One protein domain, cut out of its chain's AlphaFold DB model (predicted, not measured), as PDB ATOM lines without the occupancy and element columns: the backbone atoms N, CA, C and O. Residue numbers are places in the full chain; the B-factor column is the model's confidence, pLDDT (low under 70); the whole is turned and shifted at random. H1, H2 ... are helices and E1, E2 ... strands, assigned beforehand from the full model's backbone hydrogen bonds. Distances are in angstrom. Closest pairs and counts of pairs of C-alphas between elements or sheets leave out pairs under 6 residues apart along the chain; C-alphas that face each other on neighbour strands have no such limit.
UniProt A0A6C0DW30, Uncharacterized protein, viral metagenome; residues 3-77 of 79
ATOM      1  N   LYS A   3      45.106  -4.626 294.900       98.31
ATOM      2  CA  LYS A   3      44.887  -4.190 296.284       98.31
ATOM      3  C   LYS A   3      46.227  -4.151 297.009       98.31
ATOM      4  O   LYS A   3      46.893  -5.177 297.105       98.31
ATOM      5  N   ILE A   4      46.603  -2.993 297.538       98.44
ATOM      6  CA  ILE A   4      47.804  -2.827 298.363       98.44
ATOM      7  C   ILE A   4      47.348  -2.605 299.802       98.44
ATOM      8  O   ILE A   4      46.506  -1.738 300.041       98.44
ATOM      9  N   THR A   5      47.860  -3.391 300.752       98.44
ATOM     10  CA  THR A   5      47.411  -3.352 302.154       98.44
ATOM     11  C   THR A   5      48.550  -3.519 303.155       98.44
ATOM     12  O   THR A   5      49.463  -4.309 302.935       98.44
ATOM     13  N   ASP A   6      48.458  -2.812 304.282       98.19
ATOM     14  CA  ASP A   6      49.277  -3.040 305.482       98.19
ATOM     15  C   ASP A   6      48.545  -3.875 306.552       98.19
ATOM     16  O   ASP A   6      48.925  -3.858 307.720       98.19
ATOM     17  N   GLN A   7      47.482  -4.592 306.157       97.00
ATOM     18  CA  GLN A   7      46.528  -5.335 307.000       97.00
ATOM     19  C   GLN A   7      45.505  -4.477 307.761       97.00
ATOM     20  O   GLN A   7      44.507  -5.016 308.236       97.00
ATOM     21  N   THR A   8      45.692  -3.157 307.843       97.56
ATOM     22  CA  THR A   8      44.752  -2.234 308.512       97.56
ATOM     23  C   THR A   8      44.072  -1.281 307.534       97.56
ATOM     24  O   THR A   8      42.900  -0.938 307.685       97.56
ATOM     25  N   ARG A   9      44.801  -0.883 306.494       98.38
ATOM     26  CA  ARG A   9      44.401   0.047 305.447       98.38
ATOM     27  C   ARG A   9      44.569  -0.632 304.101       98.38
ATOM     28  O   ARG A   9      45.352  -1.569 303.937       98.38
ATOM     29  N   THR A  10      43.793  -0.190 303.121       98.06
ATOM     30  CA  THR A  10      43.868  -0.706 301.753       98.06
ATOM     31  C   THR A  10      43.632   0.431 300.779       98.06
ATOM     32  O   THR A  10      42.693   1.202 300.956       98.06
ATOM     33  N   PHE A  11      44.468   0.533 299.748       97.50
ATOM     34  CA  PHE A  11      44.145   1.326 298.564       97.50
ATOM     35  C   PHE A  11      44.252   0.452 297.317       97.50
ATOM     36  O   PHE A  11      44.897  -0.601 297.330       97.50
ATOM     37  N   THR A  12      43.552   0.850 296.259       98.00
ATOM     38  CA  THR A  12      43.488   0.078 295.020       98.00
ATOM     39  C   THR A  12      44.090   0.856 293.868       98.00
ATOM     40  O   THR A  12      43.913   2.064 293.768       98.00
ATOM     41  N   VAL A  13      44.802   0.140 293.000       97.31
ATOM     42  CA  VAL A  13      45.443   0.710 291.813       97.31
ATOM     43  C   VAL A  13      44.900   0.004 290.568       97.31
ATOM     44  O   VAL A  13      44.899  -1.236 290.504       97.31
ATOM     45  N   PRO A  14      44.404   0.746 289.565       97.00
ATOM     46  CA  PRO A  14      44.068   0.190 288.260       97.00
ATOM     47  C   PRO A  14      45.263  -0.502 287.601       97.00
ATOM     48  O   PRO A  14      46.403  -0.071 287.733       97.00
ATOM     49  N   ARG A  15      45.020  -1.588 286.856       95.62
ATOM     50  CA  ARG A  15      46.104  -2.375 286.232       95.62
ATOM     51  C   ARG A  15      46.932  -1.552 285.239       95.62
ATOM     52  O   ARG A  15      48.133  -1.745 285.135       95.62
ATOM     53  N   ASN A  16      46.299  -0.620 284.536       94.44
ATOM     54  CA  ASN A  16      46.965   0.315 283.631       94.44
ATOM     55  C   ASN A  16      47.812   1.374 284.362       94.44
ATOM     56  O   ASN A  16      48.651   2.009 283.733       94.44
ATOM     57  N   GLU A  17      47.619   1.562 285.670       95.44
ATOM     58  CA  GLU A  17      48.350   2.543 286.479       95.44
ATOM     59  C   GLU A  17      49.480   1.919 287.311       95.44
ATOM     60  O   GLU A  17      50.355   2.645 287.790       95.44
ATOM     61  N   THR A  18      49.539   0.587 287.450       96.81
ATOM     62  CA  THR A  18      50.575  -0.064 288.271       96.81
ATOM     63  C   THR A  18      51.987   0.125 287.719       96.81
ATOM     64  O   THR A  18      52.913   0.253 288.512       96.81
ATOM     65  N   ILE A  19      52.160   0.243 286.396       97.44
ATOM     66  CA  ILE A  19      53.461   0.607 285.798       97.44
ATOM     67  C   ILE A  19      53.901   2.009 286.220       97.44
ATOM     68  O   ILE A  19      55.067   2.219 286.528       97.44
ATOM     69  N   SER A  20      52.980   2.974 286.278       97.62
ATOM     70  CA  SER A  20      53.320   4.332 286.721       97.62
ATOM     71  C   SER A  20      53.820   4.323 288.167       97.62
ATOM     72  O   SER A  20      54.825   4.959 288.483       97.62
ATOM     73  N   LEU A  21      53.159   3.556 289.042       97.88
ATOM     74  CA  LEU A  21      53.576   3.403 290.435       97.88
ATOM     75  C   LEU A  21      54.927   2.679 290.570       97.88
ATOM     76  O   LEU A  21      55.737   3.066 291.409       97.88
ATOM     77  N   GLU A  22      55.188   1.678 289.730       98.12
ATOM     78  CA  GLU A  22      56.469   0.966 289.672       98.12
ATOM     79  C   GLU A  22      57.622   1.900 289.286       98.12
ATOM     80  O   GLU A  22      58.613   1.991 290.012       98.12
ATOM     81  N   LEU A  23      57.446   2.685 288.221       97.56
ATOM     82  CA  LEU A  23      58.447   3.647 287.762       97.56
ATOM     83  C   LEU A  23      58.720   4.717 288.820       97.56
ATOM     84  O   LEU A  23      59.873   5.064 289.072       97.56
ATOM     85  N   LYS A  24      57.663   5.217 289.471       98.44
ATOM     86  CA  LYS A  24      57.772   6.159 290.591       98.44
ATOM     87  C   LYS A  24      58.569   5.575 291.753       98.44
ATOM     88  O   LYS A  24      59.362   6.302 292.335       98.44
ATOM     89  N   LEU A  25      58.370   4.302 292.093       98.06
ATOM     90  CA  LEU A  25      59.126   3.637 293.152       98.06
ATOM     91  C   LEU A  25      60.599   3.464 292.759       98.06
ATOM     92  O   LEU A  25      61.480   3.782 293.555       98.06
ATOM     93  N   ASN A  26      60.875   3.018 291.535       97.25
ATOM     94  CA  ASN A  26      62.231   2.710 291.074       97.25
ATOM     95  C   ASN A  26      63.192   3.898 291.096       97.25
ATOM     96  O   ASN A  26      64.392   3.707 291.272       97.25
ATOM     97  N   VAL A  27      62.681   5.115 290.911       97.00
ATOM     98  CA  VAL A  27      63.511   6.329 290.890       97.00
ATOM     99  C   VAL A  27      63.749   6.942 292.269       97.00
ATOM    100  O   VAL A  27      64.485   7.918 292.368       97.00
ATOM    101  N   THR A  28      63.137   6.387 293.317       97.50
ATOM    102  CA  THR A  28      63.328   6.827 294.708       97.50
ATOM    103  C   THR A  28      64.566   6.178 295.318       97.50
ATOM    104  O   THR A  28      65.034   5.131 294.856       97.50
ATOM    105  N   ARG A  29      65.060   6.722 296.434       95.69
ATOM    106  CA  ARG A  29      66.203   6.135 297.164       95.69
ATOM    107  C   ARG A  29      65.940   4.720 297.695       95.69
ATOM    108  O   ARG A  29      66.882   3.964 297.926       95.69
ATOM    109  N   VAL A  30      64.671   4.362 297.899       96.19
ATOM    110  CA  VAL A  30      64.256   3.047 298.413       96.19
ATOM    111  C   VAL A  30      63.919   2.051 297.306       96.19
ATOM    112  O   VAL A  30      63.771   0.867 297.601       96.19
ATOM    113  N   GLY A  31      63.845   2.483 296.040       94.88
ATOM    114  CA  GLY A  31      63.409   1.644 294.920       94.88
ATOM    115  C   GLY A  31      64.181   0.328 294.816       94.88
ATOM    116  O   GLY A  31      63.585  -0.742 294.717       94.88
ATOM    117  N   HIS A  32      65.509   0.384 294.965       95.12
ATOM    118  CA  HIS A  32      66.350  -0.815 294.964       95.12
ATOM    119  C   HIS A  32      66.085  -1.729 296.173       95.12
ATOM    120  O   HIS A  32      65.995  -2.947 296.026       95.12
ATOM    121  N   ALA A  33      65.936  -1.155 297.371       97.50
ATOM    122  CA  ALA A  33      65.653  -1.921 298.585       97.50
ATOM    123  C   ALA A  33      64.270  -2.590 298.534       97.50
ATOM    124  O   ALA A  33      64.075  -3.662 299.105       97.50
ATOM    125  N   TRP A  34      63.311  -1.979 297.835       97.62
ATOM    126  CA  TRP A  34      61.935  -2.459 297.703       97.62
ATOM    127  C   TRP A  34      61.655  -3.091 296.338       97.62
ATOM    128  O   TRP A  34      60.506  -3.138 295.896       97.62
ATOM    129  N   LYS A  35      62.683  -3.650 295.690       97.00
ATOM    130  CA  LYS A  35      62.566  -4.305 294.381       97.00
ATOM    131  C   LYS A  35      61.416  -5.316 294.307       97.00
ATOM    132  O   LYS A  35      60.724  -5.358 293.303       97.00
ATOM    133  N   GLY A  36      61.162  -6.091 295.366       98.12
ATOM    134  CA  GLY A  36      60.057  -7.062 295.380       98.12
ATOM    135  C   GLY A  36      58.669  -6.429 295.196       98.12
ATOM    136  O   GLY A  36      57.797  -7.031 294.574       98.12
ATOM    137  N   ILE A  37      58.475  -5.197 295.681       98.38
ATOM    138  CA  ILE A  37      57.256  -4.411 295.450       98.38
ATOM    139  C   ILE A  37      57.205  -3.973 293.984       98.38
ATOM    140  O   ILE A  37      56.183  -4.171 293.330       98.38
ATOM    141  N   GLY A  38      58.312  -3.435 293.460       97.81
ATOM    142  CA  GLY A  38      58.431  -3.040 292.052       97.81
ATOM    143  C   GLY A  38      58.138  -4.197 291.092       97.81
ATOM    144  O   GLY A  38      57.257  -4.090 290.243       97.81
ATOM    145  N   ASP A  39      58.775  -5.349 291.309       98.12
ATOM    146  CA  ASP A  39      58.565  -6.570 290.529       98.12
ATOM    147  C   ASP A  39      57.088  -6.997 290.548       98.12
ATOM    148  O   ASP A  39      56.524  -7.336 289.508       98.12
ATOM    149  N   HIS A  40      56.422  -6.942 291.708       98.44
ATOM    150  CA  HIS A  40      55.003  -7.277 291.805       98.44
ATOM    151  C   HIS A  40      54.126  -6.307 291.000       98.44
ATOM    152  O   HIS A  40      53.238  -6.751 290.272       98.44
ATOM    153  N   LEU A  41      54.380  -4.997 291.085       98.12
ATOM    154  CA  LEU A  41      53.657  -3.980 290.312       98.12
ATOM    155  C   LEU A  41      53.839  -4.186 288.799       98.12
ATOM    156  O   LEU A  41      52.863  -4.133 288.040       98.12
ATOM    157  N   PHE A  42      55.071  -4.473 288.374       97.94
ATOM    158  CA  PHE A  42      55.417  -4.769 286.989       97.94
ATOM    159  C   PHE A  42      54.737  -6.049 286.487       97.94
ATOM    160  O   PHE A  42      54.136  -6.059 285.406       97.94
ATOM    161  N   TYR A  43      54.793  -7.136 287.259       97.88
ATOM    162  CA  TYR A  43      54.156  -8.395 286.880       97.88
ATOM    163  C   TYR A  43      52.640  -8.279 286.878       97.88
ATOM    164  O   TYR A  43      52.018  -8.747 285.931       97.88
ATOM    165  N   PHE A  44      52.040  -7.579 287.841       98.00
ATOM    166  CA  PHE A  44      50.603  -7.339 287.830       98.00
ATOM    167  C   PHE A  44      50.167  -6.544 286.598       98.00
ATOM    168  O   PHE A  44      49.090  -6.789 286.071       98.00
ATOM    169  N   ALA A  45      50.982  -5.629 286.077       97.06
ATOM    170  CA  ALA A  45      50.641  -4.951 284.830       97.06
ATOM    171  C   ALA A  45      50.680  -5.891 283.611       97.06
ATOM    172  O   ALA A  45      49.777  -5.859 282.778       97.06
ATOM    173  N   ASN A  46      51.714  -6.734 283.516       96.75
ATOM    174  CA  ASN A  46      52.058  -7.459 282.286       96.75
ATOM    175  C   ASN A  46      51.602  -8.924 282.249       96.75
ATOM    176  O   ASN A  46      51.554  -9.523 281.176       96.75
ATOM    177  N   LYS A  47      51.295  -9.529 283.397       95.75
ATOM    178  CA  LYS A  47      50.951 -10.948 283.524       95.75
ATOM    179  C   LYS A  47      49.550 -11.085 284.130       95.75
ATOM    180  O   LYS A  47      49.298 -10.552 285.215       95.75
ATOM    181  N   PRO A  48      48.615 -11.782 283.463       89.00
ATOM    182  CA  PRO A  48      47.243 -11.914 283.951       89.00
ATOM    183  C   PRO A  48      47.173 -12.645 285.298       89.00
ATOM    184  O   PRO A  48      46.441 -12.199 286.175       89.00
ATOM    185  N   ASP A  49      48.016 -13.662 285.499       94.12
ATOM    186  CA  ASP A  49      47.957 -14.573 286.655       94.12
ATOM    187  C   ASP A  49      48.663 -14.057 287.919       94.12
ATOM    188  O   ASP A  49      48.762 -14.764 288.921       94.12
ATOM    189  N   THR A  50      49.204 -12.835 287.891       95.81
ATOM    190  CA  THR A  50      49.819 -12.257 289.095       95.81
ATOM    191  C   THR A  50      48.736 -11.941 290.129       95.81
ATOM    192  O   THR A  50      47.727 -11.336 289.749       95.81
ATOM    193  N   PRO A  51      48.932 -12.312 291.413       97.00
ATOM    194  CA  PRO A  51      47.964 -12.046 292.469       97.00
ATOM    195  C   PRO A  51      47.525 -10.582 292.505       97.00
ATOM    196  O   PRO A  51      48.326  -9.673 292.306       97.00
ATOM    197  N   ASP A  52      46.248 -10.353 292.791       97.81
ATOM    198  CA  ASP A  52      45.653  -9.020 292.891       97.81
ATOM    199  C   ASP A  52      45.754  -8.418 294.301       97.81
ATOM    200  O   ASP A  52      45.116  -7.403 294.588       97.81
ATOM    201  N   LEU A  53      46.582  -9.015 295.162       98.12
ATOM    202  CA  LEU A  53      46.842  -8.588 296.529       98.12
ATOM    203  C   LEU A  53      48.348  -8.477 296.775       98.12
ATOM    204  O   LEU A  53      49.090  -9.448 296.624       98.12
ATOM    205  N   LEU A  54      48.764  -7.303 297.239       98.31
ATOM    206  CA  LEU A  54      50.118  -7.006 297.677       98.31
ATOM    207  C   LEU A  54      50.091  -6.532 299.135       98.31
ATOM    208  O   LEU A  54      49.638  -5.427 299.441       98.31
ATOM    209  N   THR A  55      50.585  -7.379 300.035       98.44
ATOM    210  CA  THR A  55      50.745  -7.044 301.455       98.44
ATOM    211  C   THR A  55      52.107  -6.396 301.680       98.44
ATOM    212  O   THR A  55      53.127  -6.944 301.267       98.44
ATOM    213  N   VAL A  56      52.125  -5.243 302.342       98.50
ATOM    214  CA  VAL A  56      53.324  -4.438 302.616       98.50
ATOM    215  C   VAL A  56      53.381  -4.035 304.091       98.50
ATOM    216  O   VAL A  56      52.430  -4.253 304.840       98.50
ATOM    217  N   THR A  57      54.495  -3.454 304.535       98.56
ATOM    218  CA  THR A  57      54.566  -2.838 305.870       98.56
ATOM    219  C   THR A  57      53.801  -1.505 305.907       98.56
ATOM    220  O   THR A  57      53.577  -0.904 304.854       98.56
ATOM    221  N   PRO A  58      53.441  -0.982 307.097       98.44
ATOM    222  CA  PRO A  58      52.817   0.341 307.210       98.44
ATOM    223  C   PRO A  58      53.653   1.471 306.586       98.44
ATOM    224  O   PRO A  58      53.111   2.316 305.882       98.44
ATOM    225  N   GLU A  59      54.980   1.443 306.762       98.12
ATOM    226  CA  GLU A  59      55.901   2.420 306.157       98.12
ATOM    227  C   GLU A  59      55.859   2.371 304.623       98.12
ATOM    228  O   GLU A  59      55.730   3.398 303.955       98.12
ATOM    229  N   GLN A  60      55.922   1.165 304.055       98.38
ATOM    230  CA  GLN A  60      55.825   0.958 302.612       98.38
ATOM    231  C   GLN A  60      54.464   1.400 302.080       98.38
ATOM    232  O   GLN A  60      54.390   2.011 301.018       98.38
ATOM    233  N   TYR A  61      53.393   1.120 302.822       98.62
ATOM    234  CA  TYR A  61      52.043   1.542 302.475       98.62
ATOM    235  C   TYR A  61      51.945   3.065 302.374       98.62
ATOM    236  O   TYR A  61      51.534   3.580 301.334       98.62
ATOM    237  N   ASP A  62      52.373   3.785 303.414       98.38
ATOM    238  CA  ASP A  62      52.322   5.249 303.448       98.38
ATOM    239  C   ASP A  62      53.136   5.868 302.312       98.38
ATOM    240  O   ASP A  62      52.688   6.803 301.641       98.38
ATOM    241  N   PHE A  63      54.306   5.297 302.031       98.31
ATOM    242  CA  PHE A  63      55.140   5.757 300.933       98.31
ATOM    243  C   PHE A  63      54.509   5.476 299.563       98.31
ATOM    244  O   PHE A  63      54.502   6.349 298.701       98.31
ATOM    245  N   LEU A  64      53.911   4.302 299.347       98.19
ATOM    246  CA  LEU A  64      53.231   3.981 298.087       98.19
ATOM    247  C   LEU A  64      51.998   4.866 297.852       98.19
ATOM    248  O   LEU A  64      51.761   5.278 296.716       98.19
ATOM    249  N   VAL A  65      51.253   5.220 298.905       98.12
ATOM    250  CA  VAL A  65      50.162   6.207 298.829       98.12
ATOM    251  C   VAL A  65      50.707   7.580 298.428       98.12
ATOM    252  O   VAL A  65      50.166   8.217 297.518       98.12
ATOM    253  N   LEU A  66      51.812   8.019 299.044       97.69
ATOM    254  CA  LEU A  66      52.490   9.261 298.672       97.69
ATOM    255  C   LEU A  66      52.895   9.243 297.193       97.69
ATOM    256  O   LEU A  66      52.551  10.176 296.467       97.69
ATOM    257  N   LEU A  67      53.571   8.193 296.723       97.62
ATOM    258  CA  LEU A  67      53.981   8.061 295.321       97.62
ATOM    259  C   LEU A  67      52.773   8.064 294.375       97.62
ATOM    260  O   LEU A  67      52.802   8.716 293.326       97.62
ATOM    261  N   HIS A  68      51.682   7.388 294.737       96.88
ATOM    262  CA  HIS A  68      50.477   7.371 293.913       96.88
ATOM    263  C   HIS A  68      49.898   8.778 293.723       96.88
ATOM    264  O   HIS A  68      49.519   9.116 292.601       96.88
ATOM    265  N   SER A  69      49.930   9.614 294.767       96.12
ATOM    266  CA  SER A  69      49.462  11.007 294.715       96.12
ATOM    267  C   SER A  69      50.327  11.941 293.855       96.12
ATOM    268  O   SER A  69      49.890  13.035 293.499       96.12
ATOM    269  N   LYS A  70      51.560  11.540 293.513       96.56
ATOM    270  CA  LYS A  70      52.464  12.360 292.701       96.56
ATOM    271  C   LYS A  70      52.031  12.405 291.230       96.56
ATOM    272  O   LYS A  70      51.584  11.388 290.700       96.56
ATOM    273  N   PRO A  71      52.207  13.536 290.527       94.06
ATOM    274  CA  PRO A  71      51.768  13.663 289.138       94.06
ATOM    275  C   PRO A  71      52.602  12.817 288.164       94.06
ATOM    276  O   PRO A  71      52.077  12.351 287.158       94.06
ATOM    277  N   SER A  72      53.886  12.589 288.457       94.25
ATOM    278  CA  SER A  72      54.801  11.856 287.575       94.25
ATOM    279  C   SER A  72      55.980  11.246 288.339       94.25
ATOM    280  O   SER A  72      56.181  11.541 289.519       94.25
ATOM    281  N   TRP A  73      56.768  10.391 287.685       93.25
ATOM    282  CA  TRP A  73      57.943   9.757 288.295       93.25
ATOM    283  C   TRP A  73      59.094  10.745 288.515       93.25
ATOM    284  O   TRP A  73      59.838  10.614 289.482       93.25
ATOM    285  N   GLU A  74      59.220  11.784 287.689       94.62
ATOM    286  CA  GLU A  74      60.235  12.827 287.854       94.62
ATOM    287  C   GLU A  74      60.101  13.522 289.213       94.62
ATOM    288  O   GLU A  74      61.108  13.802 289.861       94.62
ATOM    289  N   SER A  75      58.864  13.709 289.688       94.56
ATOM    290  CA  SER A  75      58.578  14.306 290.999       94.56
ATOM    291  C   SER A  75      58.899  13.404 292.203       94.56
ATOM    292  O   SER A  75      58.736  13.835 293.344       94.56
ATOM    293  N   CYS A  76      59.353  12.169 291.963       95.00
ATOM    294  CA  CYS A  76      59.698  11.193 292.998       95.00
ATOM    295  C   CYS A  76      61.209  10.991 293.181       95.00
ATOM    296  O   CYS A  76      61.605  10.295 294.109       95.00
ATOM    297  N   ARG A  77      62.058  11.577 292.324       91.31
ATOM    298  CA  ARG A  77      63.516  11.332 292.317       91.31
ATOM    299  C   ARG A  77      64.232  11.716 293.616       91.31
ATOM    300  O   ARG A  77      65.291  11.174 293.910       91.31
TER     301      ARG A  77
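AT A GLANCE: This is residues 3 to 77 of the 79 residues of an uncharacterized protein of viral metagenome (UniProt A0A6C0DW30). A small three-stranded sheet is covered by helices: H3 packs slantwise over E2 and E1, and the helical hairpin of H1 and H2 fills the rest of a rounded body, with H1 between H2 and H3. H2 and H3 on one face of the sheet make two layers, one of strands and one of helices. The printed part has 75 residues, with three named strands and three named helices in the order E1, E2, H1, H2, E3, H3; the sheet, E2 E1 E3, is mixed, and so is the class, helices and strands. It is compact, with a radius of gyration of the C-alphas of 11.2 A and spans of 30 by 28 by 22 A.

IN THESE COORDINATES: E1, residues 3 to 5, begins at C-alpha 3 (44.887, -4.190, 296.284), and E2 is residues 10 to 13. H1, residues 18 to 26, is 12.3 A long, and H2, residues 35 to 46, is 16.3 A. E3 is residues 53 to 55; H3, residues 58 to 69, is 16.8 A long and ends at C-alpha 69 (49.462, 11.007, 294.715).

HOW THE PARTS SIT: E1 and E2 form an antiparallel hairpin, with N 4 and O 11 2.9 A apart. E1 and E3 are parallel, with N 54 and O 3 2.8 A apart. H3 is on the sheet at a height of 9.8 A; its closest C-alphas to E1 are Tyr 61 and Thr 5, 6.7 A. H2 is on the sheet too. H1 and H2 touch, closest at the C-alphas of Glu 22 and Gly 38, 5.1 A, at a shallow tilt of 24 degrees, opposite ways. H3 touches H1 with residues 64 to 68 alone, closest at the C-alphas of His 68 and Leu 21, 6.1 A, at a steep tilt of 67 degrees, only just short of about perpendicular. H2 and H3 are apart. In H1, H2 and H3 every O i to N i+4 pair is within hydrogen-bond range.

THE WHOLE: The C-alphas farthest apart, of Asp 49 and Ser 75, are 31.1 A apart. The printed part has no cut, no link is long, and no printed residue is under 70 in pLDDT.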